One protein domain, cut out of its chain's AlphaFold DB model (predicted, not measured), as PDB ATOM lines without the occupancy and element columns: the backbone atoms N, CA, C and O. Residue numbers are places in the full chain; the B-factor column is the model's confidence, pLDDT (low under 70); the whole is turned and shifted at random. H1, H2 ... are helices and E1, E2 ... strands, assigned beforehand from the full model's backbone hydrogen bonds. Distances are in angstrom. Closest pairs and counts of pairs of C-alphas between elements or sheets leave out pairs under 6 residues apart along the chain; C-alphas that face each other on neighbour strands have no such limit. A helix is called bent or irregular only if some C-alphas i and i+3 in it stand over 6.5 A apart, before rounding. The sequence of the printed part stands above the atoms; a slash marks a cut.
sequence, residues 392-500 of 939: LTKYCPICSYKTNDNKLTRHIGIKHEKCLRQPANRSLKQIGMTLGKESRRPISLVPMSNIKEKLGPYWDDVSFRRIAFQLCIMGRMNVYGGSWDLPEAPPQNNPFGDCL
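AT A GLANCE: This is residues 392 to 500 of the 939 residues of an uncharacterized protein of Acyrthosiphon pisum (UniProt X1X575). A small pair of parallel strands, E1 and E2, lies between two helical ends: the hairpin H1 and H2, and H3 and H4, meeting at a corner. An unnamed tail, residues 481 to 500, folds back toward the H1 and H2 end. The printed part has 109 residues, with four named helices and two named strands in the order H1, H2, E1, H3, H4, E2; of the 57 residues in named elements helices hold 49 and strands 8, the class mostly helix, and the whole is compact, with a radius of gyration of the C-alphas of 14.4 A and spans of 42 by 26 by 21 A.

HOW THE PARTS SIT: H1, residues 408 to 415, and H2, residues 424 to 439, touch, closest at C-alphas 409 and 432, 6.0 A, running opposite ways at a shallow tilt of 30 degrees. E1, residues 444 to 447, and E2, residues 477 to 480, are parallel; N 478 and O 444, 2.9 A, are within hydrogen-bond range. H3, residues 448 to 459, and H4, residues 462 to 474, touch only at the corner, closest at C-alphas 459 and 465, 6.1 A. E1, H3, H4, E2 form a strand-helix-strand unit, parallel strands joined through helices, its crossover right-handed. Every O i to N i+4 pair is within range in H1, H2 and H4; in H3, 5 of 8.

IN THESE COORDINATES: H1 begins at C-alpha 408 (120.430, 143.543, 121.642); E2 ends at C-alpha 480 (125.746, 127.985, 126.242). H2 is 22.3 A long, H4 18.3 A. H3 is irregular: C-alphas 454 and 457 are 9.1 A apart.

THE WHOLE: The printed part has no cut. The farthest C-alphas, Pro 423 and Ser 463, are 43.3 A apart. Ten residues have pLDDT under 70, among them 439 to 442.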
ATOM      1  N   LEU A 392     123.444 143.535 134.238       67.75
ATOM      2  CA  LEU A 392     123.980 142.363 133.543       67.75
ATOM      3  C   LEU A 392     124.367 142.691 132.093       67.75
ATOM      4  O   LEU A 392     123.635 143.390 131.384       67.75
ATOM      5  N   THR A 393     125.492 142.138 131.639       75.62
ATOM      6  CA  THR A 393     125.921 142.240 130.239       75.62
ATOM      7  C   THR A 393     125.215 141.171 129.408       75.62
ATOM      8  O   THR A 393     125.238 139.994 129.750       75.62
ATOM      9  N   LYS A 394     124.590 141.585 128.304       81.75
ATOM     10  CA  LYS A 394     123.913 140.718 127.335       81.75
ATOM     11  C   LYS A 394     124.801 140.552 126.099       81.75
ATOM     12  O   LYS A 394     125.278 141.552 125.552       81.75
ATOM     13  N   TYR A 395     124.992 139.314 125.655       82.56
ATOM     14  CA  TYR A 395     125.850 138.939 124.527       82.56
ATOM     15  C   TYR A 395     125.004 138.594 123.299       82.56
ATOM     16  O   TYR A 395     123.958 137.959 123.429       82.56
ATOM     17  N   CYS A 396     125.431 139.019 122.109       82.81
ATOM     18  CA  CYS A 396     124.804 138.599 120.860       82.81
ATOM     19  C   CYS A 396     125.092 137.106 120.618       82.81
ATOM     20  O   CYS A 396     126.246 136.702 120.723       82.81
ATOM     21  N   PRO A 397     124.092 136.279 120.263       77.50
ATOM     22  CA  PRO A 397     124.319 134.860 120.001       77.50
ATOM     23  C   PRO A 397     125.002 134.572 118.652       77.50
ATOM     24  O   PRO A 397     125.237 133.410 118.354       77.50
ATOM     25  N   ILE A 398     125.289 135.601 117.839       77.56
ATOM     26  CA  ILE A 398     125.762 135.469 116.445       77.56
ATOM     27  C   ILE A 398     127.103 136.198 116.218       77.56
ATOM     28  O   ILE A 398     127.813 135.915 115.260       77.56
ATOM     29  N   CYS A 399     127.483 137.156 117.072       76.31
ATOM     30  CA  CYS A 399     128.744 137.892 116.932       76.31
ATOM     31  C   CYS A 399     129.257 138.424 118.280       76.31
ATOM     32  O   CYS A 399     128.546 138.409 119.280       76.31
ATOM     33  N   SER A 400     130.466 138.986 118.303       76.44
ATOM     34  CA  SER A 400     131.118 139.524 119.510       76.44
ATOM     35  C   SER A 400     130.476 140.794 120.109       76.44
ATOM     36  O   SER A 400     131.005 141.377 121.062       76.44
ATOM     37  N   TYR A 401     129.330 141.253 119.591       77.56
ATOM     38  CA  TYR A 401     128.620 142.419 120.118       77.56
ATOM     39  C   TYR A 401     128.025 142.151 121.509       77.56
ATOM     40  O   TYR A 401     127.268 141.202 121.719       77.56
ATOM     41  N   LYS A 402     128.297 143.057 122.455       81.81
ATOM     42  CA  LYS A 402     127.776 143.018 123.829       81.81
ATOM     43  C   LYS A 402     127.137 144.344 124.232       81.81
ATOM     44  O   LYS A 402     127.564 145.414 123.796       81.81
ATOM     45  N   THR A 403     126.113 144.295 125.082       77.62
ATOM     46  CA  THR A 403     125.392 145.488 125.550       77.62
ATOM     47  C   THR A 403     124.815 145.308 126.955       77.62
ATOM     48  O   THR A 403     124.441 144.209 127.343       77.62
ATOM     49  N   ASN A 404     124.706 146.395 127.720       69.25
ATOM     50  CA  ASN A 404     124.049 146.443 129.035       69.25
ATOM     51  C   ASN A 404     122.649 147.105 128.983       69.25
ATOM     52  O   ASN A 404     122.085 147.475 130.014       69.25
ATOM     53  N   ASP A 405     122.098 147.289 127.779       64.56
ATOM     54  CA  ASP A 405     120.799 147.920 127.508       64.56
ATOM     55  C   ASP A 405     119.902 146.963 126.695       64.56
ATOM     56  O   ASP A 405     120.372 145.995 126.097       64.56
ATOM     57  N   ASN A 406     118.602 147.240 126.596       65.19
ATOM     58  CA  ASN A 406     117.640 146.388 125.873       65.19
ATOM     59  C   ASN A 406     117.734 146.508 124.332       65.19
ATOM     60  O   ASN A 406     116.751 146.331 123.619       65.19
ATOM     61  N   LYS A 407     118.920 146.820 123.801       74.69
ATOM     62  CA  LYS A 407     119.172 147.087 122.374       74.69
ATOM     63  C   LYS A 407     119.664 145.871 121.592       74.69
ATOM     64  O   LYS A 407     119.859 145.974 120.386       74.69
ATOM     65  N   LEU A 408     119.853 144.733 122.258       79.25
ATOM     66  CA  LEU A 408     120.430 143.543 121.642       79.25
ATOM     67  C   LEU A 408     119.550 142.961 120.524       79.25
ATOM     68  O   LEU A 408     120.051 142.690 119.440       79.25
ATOM     69  N   THR A 409     118.234 142.871 120.730       80.00
ATOM     70  CA  THR A 409     117.280 142.442 119.690       80.00
ATOM     71  C   THR A 409     117.280 143.381 118.485       80.00
ATOM     72  O   THR A 409     117.267 142.919 117.350       80.00
ATOM     73  N   ARG A 410     117.390 144.701 118.705       79.69
ATOM     74  CA  ARG A 410     117.549 145.690 117.625       79.69
ATOM     75  C   ARG A 410     118.868 145.516 116.866       79.69
ATOM     76  O   ARG A 410     118.891 145.713 115.659       79.69
ATOM     77  N   HIS A 411     119.960 145.166 117.543       81.81
ATOM     78  CA  HIS A 411     121.225 144.853 116.878       81.81
ATOM     79  C   HIS A 411     121.092 143.600 115.996       81.81
ATOM     80  O   HIS A 411     121.421 143.668 114.813       81.81
ATOM     81  N   ILE A 412     120.536 142.507 116.534       83.31
ATOM     82  CA  ILE A 412     120.305 141.256 115.792       83.31
ATOM     83  C   ILE A 412     119.420 141.518 114.564       83.31
ATOM     84  O   ILE A 412     119.806 141.162 113.458       83.31
ATOM     85  N   GLY A 413     118.305 142.239 114.719       80.00
ATOM     86  CA  GLY A 413     117.400 142.557 113.608       80.00
ATOM     87  C   GLY A 413     117.955 143.523 112.553       80.00
ATOM     88  O   GLY A 413     117.382 143.614 111.481       80.00
ATOM     89  N   ILE A 414     119.056 144.240 112.819       78.12
ATOM     90  CA  ILE A 414     119.700 145.142 111.838       78.12
ATOM     91  C   ILE A 414     120.930 144.498 111.182       78.12
ATOM     92  O   ILE A 414     121.265 144.824 110.045       78.12
ATOM     93  N   LYS A 415     121.657 143.639 111.906       80.88
ATOM     94  CA  LYS A 415     122.949 143.082 111.461       80.88
ATOM     95  C   LYS A 415     122.912 141.600 111.109       80.88
ATOM     96  O   LYS A 415     123.757 141.161 110.339       80.88
ATOM     97  N   HIS A 416     121.945 140.860 111.637       80.50
ATOM     98  CA  HIS A 416     121.872 139.402 111.547       80.50
ATOM     99  C   HIS A 416     120.483 138.911 111.122       80.50
ATOM    100  O   HIS A 416     120.136 137.762 111.372       80.50
ATOM    101  N   GLU A 417     119.688 139.760 110.459       79.44
ATOM    102  CA  GLU A 417     118.339 139.412 109.992       79.44
ATOM    103  C   GLU A 417     118.332 138.135 109.133       79.44
ATOM    104  O   GLU A 417     117.491 137.262 109.319       79.44
ATOM    105  N   LYS A 418     119.345 137.986 108.267       78.25
ATOM    106  CA  LYS A 418     119.554 136.813 107.402       78.25
ATOM    107  C   LYS A 418     119.910 135.520 108.151       78.25
ATOM    108  O   LYS A 418     119.755 134.447 107.586       78.25
ATOM    109  N   CYS A 419     120.393 135.612 109.390       80.31
ATOM    110  CA  CYS A 419     120.786 134.459 110.212       80.31
ATOM    111  C   CYS A 419     119.621 133.924 111.068       80.31
ATOM    112  O   CYS A 419     119.783 132.943 111.795       80.31
ATOM    113  N   LEU A 420     118.461 134.587 111.029       83.50
ATOM    114  CA  LEU A 420     117.269 134.202 111.775       83.50
ATOM    115  C   LEU A 420     116.402 133.251 110.958       83.50
ATOM    116  O   LEU A 420     116.162 133.466 109.770       83.50
ATOM    117  N   ARG A 421     115.830 132.253 111.630       82.25
ATOM    118  CA  ARG A 421     114.817 131.390 111.025       82.25
ATOM    119  C   ARG A 421     113.570 132.215 110.691       82.25
ATOM    120  O   ARG A 421     113.106 132.999 111.525       82.25
ATOM    121  N   GLN A 422     113.030 132.060 109.482       74.19
ATOM    122  CA  GLN A 422     111.841 132.802 109.055       74.19
ATOM    123  C   GLN A 422     110.561 132.256 109.726       74.19
ATOM    124  O   GLN A 422     110.452 131.042 109.907       74.19
ATOM    125  N   PRO A 423     109.577 133.111 110.083       77.81
ATOM    126  CA  PRO A 423     109.580 134.570 109.948       77.81
ATOM    127  C   PRO A 423     110.462 135.266 111.005       77.81
ATOM    128  O   PRO A 423     110.229 135.138 112.209       77.81
ATOM    129  N   ALA A 424     111.432 136.071 110.557       79.75
ATOM    130  CA  ALA A 424     112.500 136.644 111.387       79.75
ATOM    131  C   ALA A 424     111.996 137.440 112.609       79.75
ATOM    132  O   ALA A 424     112.582 137.370 113.692       79.75
ATOM    133  N   ASN A 425     110.860 138.136 112.483       79.25
ATOM    134  CA  ASN A 425     110.222 138.868 113.583       79.25
ATOM    135  C   ASN A 425     109.771 137.960 114.746       79.25
ATOM    136  O   ASN A 425     109.828 138.374 115.907       79.25
ATOM    137  N   ARG A 426     109.355 136.716 114.468       82.38
ATOM    138  CA  ARG A 426     108.981 135.729 115.499       82.38
ATOM    139  C   ARG A 426     110.224 135.256 116.252       82.38
ATOM    140  O   ARG A 426     110.236 135.294 117.482       82.38
ATOM    141  N   SER A 427     111.283 134.925 115.518       83.31
ATOM    142  CA  SER A 427     112.583 134.510 116.056       83.31
ATOM    143  C   SER A 427     113.232 135.612 116.906       83.31
ATOM    144  O   SER A 427     113.667 135.353 118.026       83.31
ATOM    145  N   LEU A 428     113.188 136.878 116.467       85.00
ATOM    146  CA  LEU A 428     113.630 138.036 117.266       85.00
ATOM    147  C   LEU A 428     112.844 138.206 118.567       85.00
ATOM    148  O   LEU A 428     113.434 138.505 119.609       85.00
ATOM    149  N   LYS A 429     111.519 138.024 118.520       83.62
ATOM    150  CA  LYS A 429     110.657 138.103 119.706       83.62
ATOM    151  C   LYS A 429     110.991 136.984 120.696       83.62
ATOM    152  O   LYS A 429     111.110 137.263 121.887       83.62
ATOM    153  N   GLN A 430     111.222 135.764 120.214       82.25
ATOM    154  CA  GLN A 430     111.599 134.607 121.031       82.25
ATOM    155  C   GLN A 430     112.991 134.776 121.667       82.25
ATOM    156  O   GLN A 430     113.109 134.670 122.887       82.25
ATOM    157  N   ILE A 431     114.008 135.182 120.895       83.38
ATOM    158  CA  ILE A 431     115.342 135.555 121.412       83.38
ATOM    159  C   ILE A 431     115.219 136.646 122.493       83.38
ATOM    160  O   ILE A 431     115.815 136.542 123.568       83.38
ATOM    161  N   GLY A 432     114.401 137.675 122.244       81.62
ATOM    162  CA  GLY A 432     114.120 138.746 123.201       81.62
ATOM    163  C   GLY A 432     113.443 138.270 124.489       81.62
ATOM    164  O   GLY A 432     113.779 138.763 125.567       81.62
ATOM    165  N   MET A 433     112.532 137.297 124.402       81.94
ATOM    166  CA  MET A 433     111.872 136.687 125.560       81.94
ATOM    167  C   MET A 433     112.842 135.845 126.395       81.94
ATOM    168  O   MET A 433     112.862 136.009 127.613       81.94
ATOM    169  N   THR A 434     113.690 135.021 125.771       81.81
ATOM    170  CA  THR A 434     114.715 134.218 126.464       81.81
ATOM    171  C   THR A 434     115.723 135.111 127.197       81.81
ATOM    172  O   THR A 434     115.905 134.984 128.408       81.81
ATOM    173  N   LEU A 435     116.291 136.110 126.506       78.69
ATOM    174  CA  LEU A 435     117.173 137.117 127.114       78.69
ATOM    175  C   LEU A 435     116.469 137.931 128.212       78.69
ATOM    176  O   LEU A 435     117.095 138.348 129.188       78.69
ATOM    177  N   GLY A 436     115.168 138.189 128.051       75.00
ATOM    178  CA  GLY A 436     114.332 138.862 129.041       75.00
ATOM    179  C   GLY A 436     114.166 138.039 130.317       75.00
ATOM    180  O   GLY A 436     114.397 138.570 131.404       75.00
ATOM    181  N   LYS A 437     113.820 136.752 130.181       78.38
ATOM    182  CA  LYS A 437     113.582 135.797 131.273       78.38
ATOM    183  C   LYS A 437     114.816 135.624 132.157       78.38
ATOM    184  O   LYS A 437     114.710 135.811 133.366       78.38
ATOM    185  N   GLU A 438     115.986 135.383 131.565       72.56
ATOM    186  CA  GLU A 438     117.223 135.207 132.340       72.56
ATOM    187  C   GLU A 438     117.723 136.521 132.957       72.56
ATOM    188  O   GLU A 438     118.148 136.542 134.112       72.56
ATOM    189  N   SER A 439     117.523 137.666 132.285       68.06
ATOM    190  CA  SER A 439     117.864 138.973 132.874       68.06
ATOM    191  C   SER A 439     117.018 139.374 134.096       68.06
ATOM    192  O   SER A 439     117.371 140.331 134.783       68.06
ATOM    193  N   ARG A 440     115.925 138.649 134.393       65.50
ATOM    194  CA  ARG A 440     115.142 138.783 135.638       65.50
ATOM    195  C   ARG A 440     115.661 137.899 136.784       65.50
ATOM    196  O   ARG A 440     115.195 138.059 137.906       65.50
ATOM    197  N   ARG A 441     116.594 136.974 136.522       64.00
ATOM    198  CA  ARG A 441     117.113 135.968 137.473       64.00
ATOM    199  C   ARG A 441     118.536 136.271 137.980       64.00
ATOM    200  O   ARG A 441     119.239 135.363 138.404       64.00
ATOM    201  N   PRO A 442     118.961 137.546 137.988       68.19
ATOM    202  CA  PRO A 442     120.374 137.933 138.038       68.19
ATOM    203  C   PRO A 442     121.406 137.115 137.233       68.19
ATOM    204  O   PRO A 442     122.575 137.125 137.609       68.19
ATOM    205  N   ILE A 443     121.012 136.437 136.147       73.44
ATOM    206  CA  ILE A 443     121.886 135.536 135.375       73.44
ATOM    207  C   ILE A 443     122.292 136.178 134.044       73.44
ATOM    208  O   ILE A 443     121.455 136.726 133.319       73.44
ATOM    209  N   SER A 444     123.578 136.081 133.697       78.25
ATOM    210  CA  SER A 444     124.085 136.487 132.377       78.25
ATOM    211  C   SER A 444     124.171 135.277 131.446       78.25
ATOM    212  O   SER A 444     124.856 134.311 131.767       78.25
ATOM    213  N   LEU A 445     123.507 135.337 130.288       83.06
ATOM    214  CA  LEU A 445     123.680 134.356 129.207       83.06
ATOM    215  C   LEU A 445     124.925 134.710 128.388       83.06
ATOM    216  O   LEU A 445     125.006 135.822 127.857       83.06
ATOM    217  N   VAL A 446     125.868 133.773 128.273       83.75
ATOM    218  CA  VAL A 446     127.165 133.978 127.606       83.75
ATOM    219  C   VAL A 446     127.446 132.821 126.636       83.75
ATOM    220  O   VAL A 446     127.349 131.669 127.042       83.75
ATOM    221  N   PRO A 447     127.793 133.064 125.363       85.12
ATOM    222  CA  PRO A 447     128.169 131.979 124.459       85.12
ATOM    223  C   PRO A 447     129.546 131.408 124.835       85.12
ATOM    224  O   PRO A 447     130.462 132.153 125.197       85.12
ATOM    225  N   MET A 448     129.714 130.088 124.712       84.50
ATOM    226  CA  MET A 448     130.955 129.374 125.056       84.50
ATOM    227  C   MET A 448     132.178 129.926 124.311       84.50
ATOM    228  O   MET A 448     133.249 130.068 124.896       84.50
ATOM    229  N   SER A 449     132.011 130.309 123.042       82.06
ATOM    230  CA  SER A 449     133.059 130.916 122.211       82.06
ATOM    231  C   SER A 449     133.711 132.142 122.861       82.06
ATOM    232  O   SER A 449     134.930 132.281 122.801       82.06
ATOM    233  N   ASN A 450     132.945 132.986 123.561       82.50
ATOM    234  CA  ASN A 450     133.487 134.140 124.281       82.50
ATOM    235  C   ASN A 450     134.284 133.759 125.538       82.50
ATOM    236  O   ASN A 450     135.128 134.545 125.963       82.50
ATOM    237  N   ILE A 451     134.038 132.588 126.135       84.38
ATOM    238  CA  ILE A 451     134.864 132.059 127.229       84.38
ATOM    239  C   ILE A 451     136.169 131.487 126.658       84.38
ATOM    240  O   ILE A 451     137.240 131.846 127.148       84.38
ATOM    241  N   LYS A 452     136.099 130.708 125.564       84.38
ATOM    242  CA  LYS A 452     137.290 130.211 124.847       84.38
ATOM    243  C   LYS A 452     138.207 131.364 124.413       84.38
ATOM    244  O   LYS A 452     139.385 131.367 124.735       84.38
ATOM    245  N   GLU A 453     137.650 132.414 123.805       83.31
ATOM    246  CA  GLU A 453     138.363 133.642 123.395       83.31
ATOM    247  C   GLU A 453     138.997 134.416 124.573       83.31
ATOM    248  O   GLU A 453     139.898 135.231 124.376       83.31
ATOM    249  N   LYS A 454     138.504 134.245 125.806       82.50
ATOM    250  CA  LYS A 454     139.028 134.947 126.995       82.50
ATOM    251  C   LYS A 454     140.088 134.150 127.745       82.50
ATOM    252  O   LYS A 454     140.960 134.773 128.338       82.50
ATOM    253  N   LEU A 455     140.033 132.821 127.685       82.06
ATOM    254  CA  LEU A 455     141.105 131.943 128.159       82.06
ATOM    255  C   LEU A 455     142.234 131.816 127.124       82.06
ATOM    256  O   LEU A 455     143.390 131.648 127.501       82.06
ATOM    257  N   GLY A 456     141.924 131.961 125.832       83.81
ATOM    258  CA  GLY A 456     142.902 131.894 124.748       83.81
ATOM    259  C   GLY A 456     143.659 130.559 124.776       83.81
ATOM    260  O   GLY A 456     143.002 129.520 124.825       83.81
ATOM    261  N   PRO A 457     145.007 130.556 124.794       82.06
ATOM    262  CA  PRO A 457     145.794 129.318 124.821       82.06
ATOM    263  C   PRO A 457     145.590 128.489 126.100       82.06
ATOM    264  O   PRO A 457     145.860 127.295 126.103       82.06
ATOM    265  N   TYR A 458     145.063 129.079 127.180       81.75
ATOM    266  CA  TYR A 458     144.732 128.352 128.411       81.75
ATOM    267  C   TYR A 458     143.381 127.617 128.339       81.75
ATOM    268  O   TYR A 458     142.957 127.034 129.334       81.75
ATOM    269  N   TRP A 459     142.671 127.650 127.199       86.00
ATOM    270  CA  TRP A 459     141.449 126.857 127.029       86.00
ATOM    271  C   TRP A 459     141.738 125.352 127.017       86.00
ATOM    272  O   TRP A 459     140.929 124.582 127.521       86.00
ATOM    273  N   ASP A 460     142.866 124.912 126.467       81.94
ATOM    274  CA  ASP A 460     143.105 123.476 126.291       81.94
ATOM    275  C   ASP A 460     143.484 122.784 127.616       81.94
ATOM    276  O   ASP A 460     143.147 121.614 127.824       81.94
ATOM    277  N   ASP A 461     144.031 123.534 128.581       88.00
ATOM    278  CA  ASP A 461     144.308 123.063 129.942       88.00
ATOM    279  C   ASP A 461     143.009 122.808 130.740       88.00
ATOM    280  O   ASP A 461     142.167 123.686 130.970       88.00
ATOM    281  N   VAL A 462     142.859 121.564 131.198       85.44
ATOM    282  CA  VAL A 462     141.725 121.074 131.999       85.44
ATOM    283  C   VAL A 462     141.603 121.817 133.338       85.44
ATOM    284  O   VAL A 462     140.491 122.057 133.814       85.44
ATOM    285  N   SER A 463     142.722 122.224 133.937       83.25
ATOM    286  CA  SER A 463     142.789 122.925 135.224       83.25
ATOM    287  C   SER A 463     142.228 124.339 135.105       83.25
ATOM    288  O   SER A 463     141.357 124.736 135.882       83.25
ATOM    289  N   PHE A 464     142.654 125.085 134.080       85.00
ATOM    290  CA  PHE A 464     142.139 126.428 133.809       85.00
ATOM    291  C   PHE A 464     140.672 126.403 133.374       85.00
ATOM    292  O   PHE A 464     139.895 127.246 133.830       85.00
ATOM    293  N   ARG A 465     140.239 125.399 132.596       88.69
ATOM    294  CA  ARG A 465     138.809 125.184 132.311       88.69
ATOM    295  C   ARG A 465     137.988 124.905 133.562       88.69
ATOM    296  O   ARG A 465     136.918 125.488 133.709       88.69
ATOM    297  N   ARG A 466     138.480 124.069 134.481       85.12
ATOM    298  CA  ARG A 466     137.811 123.762 135.756       85.12
ATOM    299  C   ARG A 466     137.664 125.008 136.634       85.12
ATOM    300  O   ARG A 466     136.573 125.263 137.144       85.12
ATOM    301  N   ILE A 467     138.711 125.830 136.736       85.62
ATOM    302  CA  ILE A 467     138.665 127.125 137.437       85.62
ATOM    303  C   ILE A 467     137.657 128.068 136.763       85.62
ATOM    304  O   ILE A 467     136.802 128.644 137.435       85.62
ATOM    305  N   ALA A 468     137.697 128.204 135.437       87.12
ATOM    306  CA  ALA A 468     136.781 129.073 134.700       87.12
ATOM    307  C   ALA A 468     135.312 128.625 134.797       87.12
ATOM    308  O   ALA A 468     134.425 129.466 134.928       87.12
ATOM    309  N   PHE A 469     135.052 127.317 134.792       86.31
ATOM    310  CA  PHE A 469     133.730 126.738 135.021       86.31
ATOM    311  C   PHE A 469     133.195 127.099 136.416       86.31
ATOM    312  O   PHE A 469     132.089 127.632 136.529       86.31
ATOM    313  N   GLN A 470     134.003 126.912 137.468       83.44
ATOM    314  CA  GLN A 470     133.638 127.310 138.832       83.44
ATOM    315  C   GLN A 470     133.400 128.825 138.949       83.44
ATOM    316  O   GLN A 470     132.395 129.242 139.527       83.44
ATOM    317  N   LEU A 471     134.251 129.658 138.341       83.00
ATOM    318  CA  LEU A 471     134.068 131.114 138.316       83.00
ATOM    319  C   LEU A 471     132.790 131.537 137.573       83.00
ATOM    320  O   LEU A 471     132.110 132.459 138.025       83.00
ATOM    321  N   CYS A 472     132.412 130.856 136.488       85.19
ATOM    322  CA  CYS A 472     131.139 131.092 135.801       85.19
ATOM    323  C   CYS A 472     129.932 130.736 136.686       85.19
ATOM    324  O   CYS A 472     128.973 131.508 136.738       85.19
ATOM    325  N   ILE A 473     129.991 129.627 137.436       82.12
ATOM    326  CA  ILE A 473     128.952 129.253 138.412       82.12
ATOM    327  C   ILE A 473     128.847 130.315 139.517       82.12
ATOM    328  O   ILE A 473     127.764 130.856 139.755       82.12
ATOM    329  N   MET A 474     129.970 130.678 140.148       76.38
ATOM    330  CA  MET A 474     130.026 131.709 141.195       76.38
ATOM    331  C   MET A 474     129.529 133.073 140.690       76.38
ATOM    332  O   MET A 474     128.809 133.780 141.397       76.38
ATOM    333  N   GLY A 475     129.864 133.425 139.445       75.25
ATOM    334  CA  GLY A 475     129.453 134.654 138.765       75.25
ATOM    335  C   GLY A 475     128.020 134.656 138.220       75.25
ATOM    336  O   GLY A 475     127.610 135.660 137.636       75.25
ATOM    337  N   ARG A 476     127.248 133.569 138.392       76.75
ATOM    338  CA  ARG A 476     125.885 133.393 137.839       76.75
ATOM    339  C   ARG A 476     125.835 133.590 136.315       76.75
ATOM    340  O   ARG A 476     124.956 134.267 135.771       76.75
ATOM    341  N   MET A 477     126.808 133.009 135.622       83.56
ATOM    342  CA  MET A 477     126.930 133.024 134.167       83.56
ATOM    343  C   MET A 477     126.454 131.685 133.598       83.56
ATOM    344  O   MET A 477     127.119 130.664 133.760       83.56
ATOM    345  N   ASN A 478     125.324 131.694 132.888       83.44
ATOM    346  CA  ASN A 478     124.855 130.529 132.143       83.44
ATOM    347  C   ASN A 478     125.542 130.522 130.775       83.44
ATOM    348  O   ASN A 478     125.202 131.316 129.889       83.44
ATOM    349  N   VAL A 479     126.535 129.645 130.633       84.94
ATOM    350  CA  VAL A 479     127.329 129.507 129.408       84.94
ATOM    351  C   VAL A 479     126.679 128.485 128.477       84.94
ATOM    352  O   VAL A 479     126.335 127.402 128.931       84.94
ATOM    353  N   TYR A 480     126.499 128.815 127.195       83.62
ATOM    354  CA  TYR A 480     125.746 127.985 126.242       83.62
ATOM    355  C   TYR A 480     126.456 127.771 124.901       83.62
ATOM    356  O   TYR A 480     127.322 128.554 124.508       83.62
ATOM    357  N   GLY A 481     126.023 126.749 124.152       73.12
ATOM    358  CA  GLY A 481     126.476 126.514 122.776       73.12
ATOM    359  C   GLY A 481     127.849 125.850 122.687       73.12
ATOM    360  O   GLY A 481     128.654 126.213 121.836       73.12
ATOM    361  N   GLY A 482     128.132 124.910 123.589       77.94
ATOM    362  CA  GLY A 482     129.369 124.134 123.587       77.94
ATOM    363  C   GLY A 482     129.543 123.309 124.860       77.94
ATOM    364  O   GLY A 482     128.829 123.502 125.842       77.94
ATOM    365  N   SER A 483     130.514 122.403 124.836       80.44
ATOM    366  CA  SER A 483     130.937 121.611 125.992       80.44
ATOM    367  C   SER A 483     132.111 122.282 126.723       80.44
ATOM    368  O   SER A 483     132.891 123.023 126.118       80.44
ATOM    369  N   TRP A 484     132.212 122.032 128.031       82.50
ATOM    370  CA  TRP A 484     133.402 122.336 128.841       82.50
ATOM    371  C   TRP A 484     134.445 121.202 128.794       82.50
ATOM    372  O   TRP A 484     135.609 121.424 129.123       82.50
ATOM    373  N   ASP A 485     134.013 120.002 128.395       77.81
ATOM    374  CA  ASP A 485     134.748 118.727 128.408       77.81
ATOM    375  C   ASP A 485     135.306 118.376 129.799       77.81
ATOM    376  O   ASP A 485     136.427 117.901 129.963       77.81
ATOM    377  N   LEU A 486     134.485 118.638 130.820       81.69
ATOM    378  CA  LEU A 486     134.721 118.286 132.218       81.69
ATOM    379  C   LEU A 486     133.636 117.292 132.665       81.69
ATOM    380  O   LEU A 486     132.460 117.566 132.418       81.69
ATOM    381  N   PRO A 487     133.974 116.203 133.381       71.44
ATOM    382  CA  PRO A 487     132.984 115.222 133.849       71.44
ATOM    383  C   PRO A 487     131.984 115.802 134.867       71.44
ATOM    384  O   PRO A 487     130.902 115.260 135.059       71.44
ATOM    385  N   GLU A 488     132.331 116.925 135.501       74.12
ATOM    386  CA  GLU A 488     131.506 117.649 136.478       74.12
ATOM    387  C   GLU A 488     130.534 118.660 135.833       74.12
ATOM    388  O   GLU A 488     129.716 119.260 136.531       74.12
ATOM    389  N   ALA A 489     130.622 118.895 134.515       74.88
ATOM    390  CA  ALA A 489     129.866 119.943 133.831       74.88
ATOM    391  C   ALA A 489     128.684 119.373 133.018       74.88
ATOM    392  O   ALA A 489     128.905 118.601 132.085       74.88
ATOM    393  N   PRO A 490     127.426 119.778 133.292       70.19
ATOM    394  CA  PRO A 490     126.283 119.314 132.510       70.19
ATOM    395  C   PRO A 490     126.310 119.882 131.075       70.19
ATOM    396  O   PRO A 490     126.743 121.026 130.885       70.19
ATOM    397  N   PRO A 491     125.817 119.137 130.065       62.28
ATOM    398  CA  PRO A 491     125.842 119.555 128.662       62.28
ATOM    399  C   PRO A 491     125.013 120.827 128.418       62.28
ATOM    400  O   PRO A 491     123.852 120.918 128.819       62.28
ATOM    401  N   GLN A 492     125.606 121.821 127.744       73.06
ATOM    402  CA  GLN A 492     125.018 123.157 127.573       73.06
ATOM    403  C   GLN A 492     124.462 123.387 126.160       73.06
ATOM    404  O   GLN A 492     125.130 123.940 125.275       73.06
ATOM    405  N   ASN A 493     123.198 123.009 125.966       69.81
ATOM    406  CA  ASN A 493     122.459 123.250 124.725       69.81
ATOM    407  C   ASN A 493     122.367 124.752 124.390       69.81
ATOM    408  O   ASN A 493     122.287 125.599 125.278       69.81
ATOM    409  N   ASN A 494     122.342 125.098 123.099       78.38
ATOM    410  CA  ASN A 494     122.159 126.482 122.655       78.38
ATOM    411  C   ASN A 494     120.673 126.897 122.782       78.38
ATOM    412  O   ASN A 494     119.858 126.427 121.986       78.38
ATOM    413  N   PRO A 495     120.290 127.816 123.696       77.19
ATOM    414  CA  PRO A 495     118.896 128.221 123.911       77.19
ATOM    415  C   PRO A 495     118.320 129.075 122.768       77.19
ATOM    416  O   PRO A 495     117.173 129.518 122.845       77.19
ATOM    417  N   PHE A 496     119.113 129.342 121.727       83.88
ATOM    418  CA  PHE A 496     118.710 130.063 120.524       83.88
ATOM    419  C   PHE A 496     118.680 129.181 119.267       83.88
ATOM    420  O   PHE A 496     118.352 129.700 118.204       83.88
ATOM    421  N   GLY A 497     118.977 127.876 119.371       74.00
ATOM    422  CA  GLY A 497     119.065 126.958 118.225       74.00
ATOM    423  C   GLY A 497     117.835 126.997 117.310       74.00
ATOM    424  O   GLY A 497     117.972 127.210 116.112       74.00
ATOM    425  N   ASP A 498     116.627 126.934 117.877       75.12
ATOM    426  CA  ASP A 498     115.371 126.951 117.105       75.12
ATOM    427  C   ASP A 498     115.106 128.266 116.346       75.12
ATOM    428  O   ASP A 498     114.303 128.297 115.410       75.12
ATOM    429  N   CYS A 499     115.751 129.359 116.771       79.12
ATOM    430  CA  CYS A 499     115.564 130.717 116.250       79.12
ATOM    431  C   CYS A 499     116.591 131.103 115.175       79.12
ATOM    432  O   CYS A 499     116.423 132.133 114.515       79.12
ATOM    433  N   LEU A 500     117.659 130.320 115.026       80.44
ATOM    434  CA  LEU A 500     118.759 130.559 114.096       80.44
ATOM    435  C   LEU A 500     118.691 129.559 112.936       80.44
ATOM    436  O   LEU A 500     118.074 128.499 113.041       80.44
TER     437      LEU A 500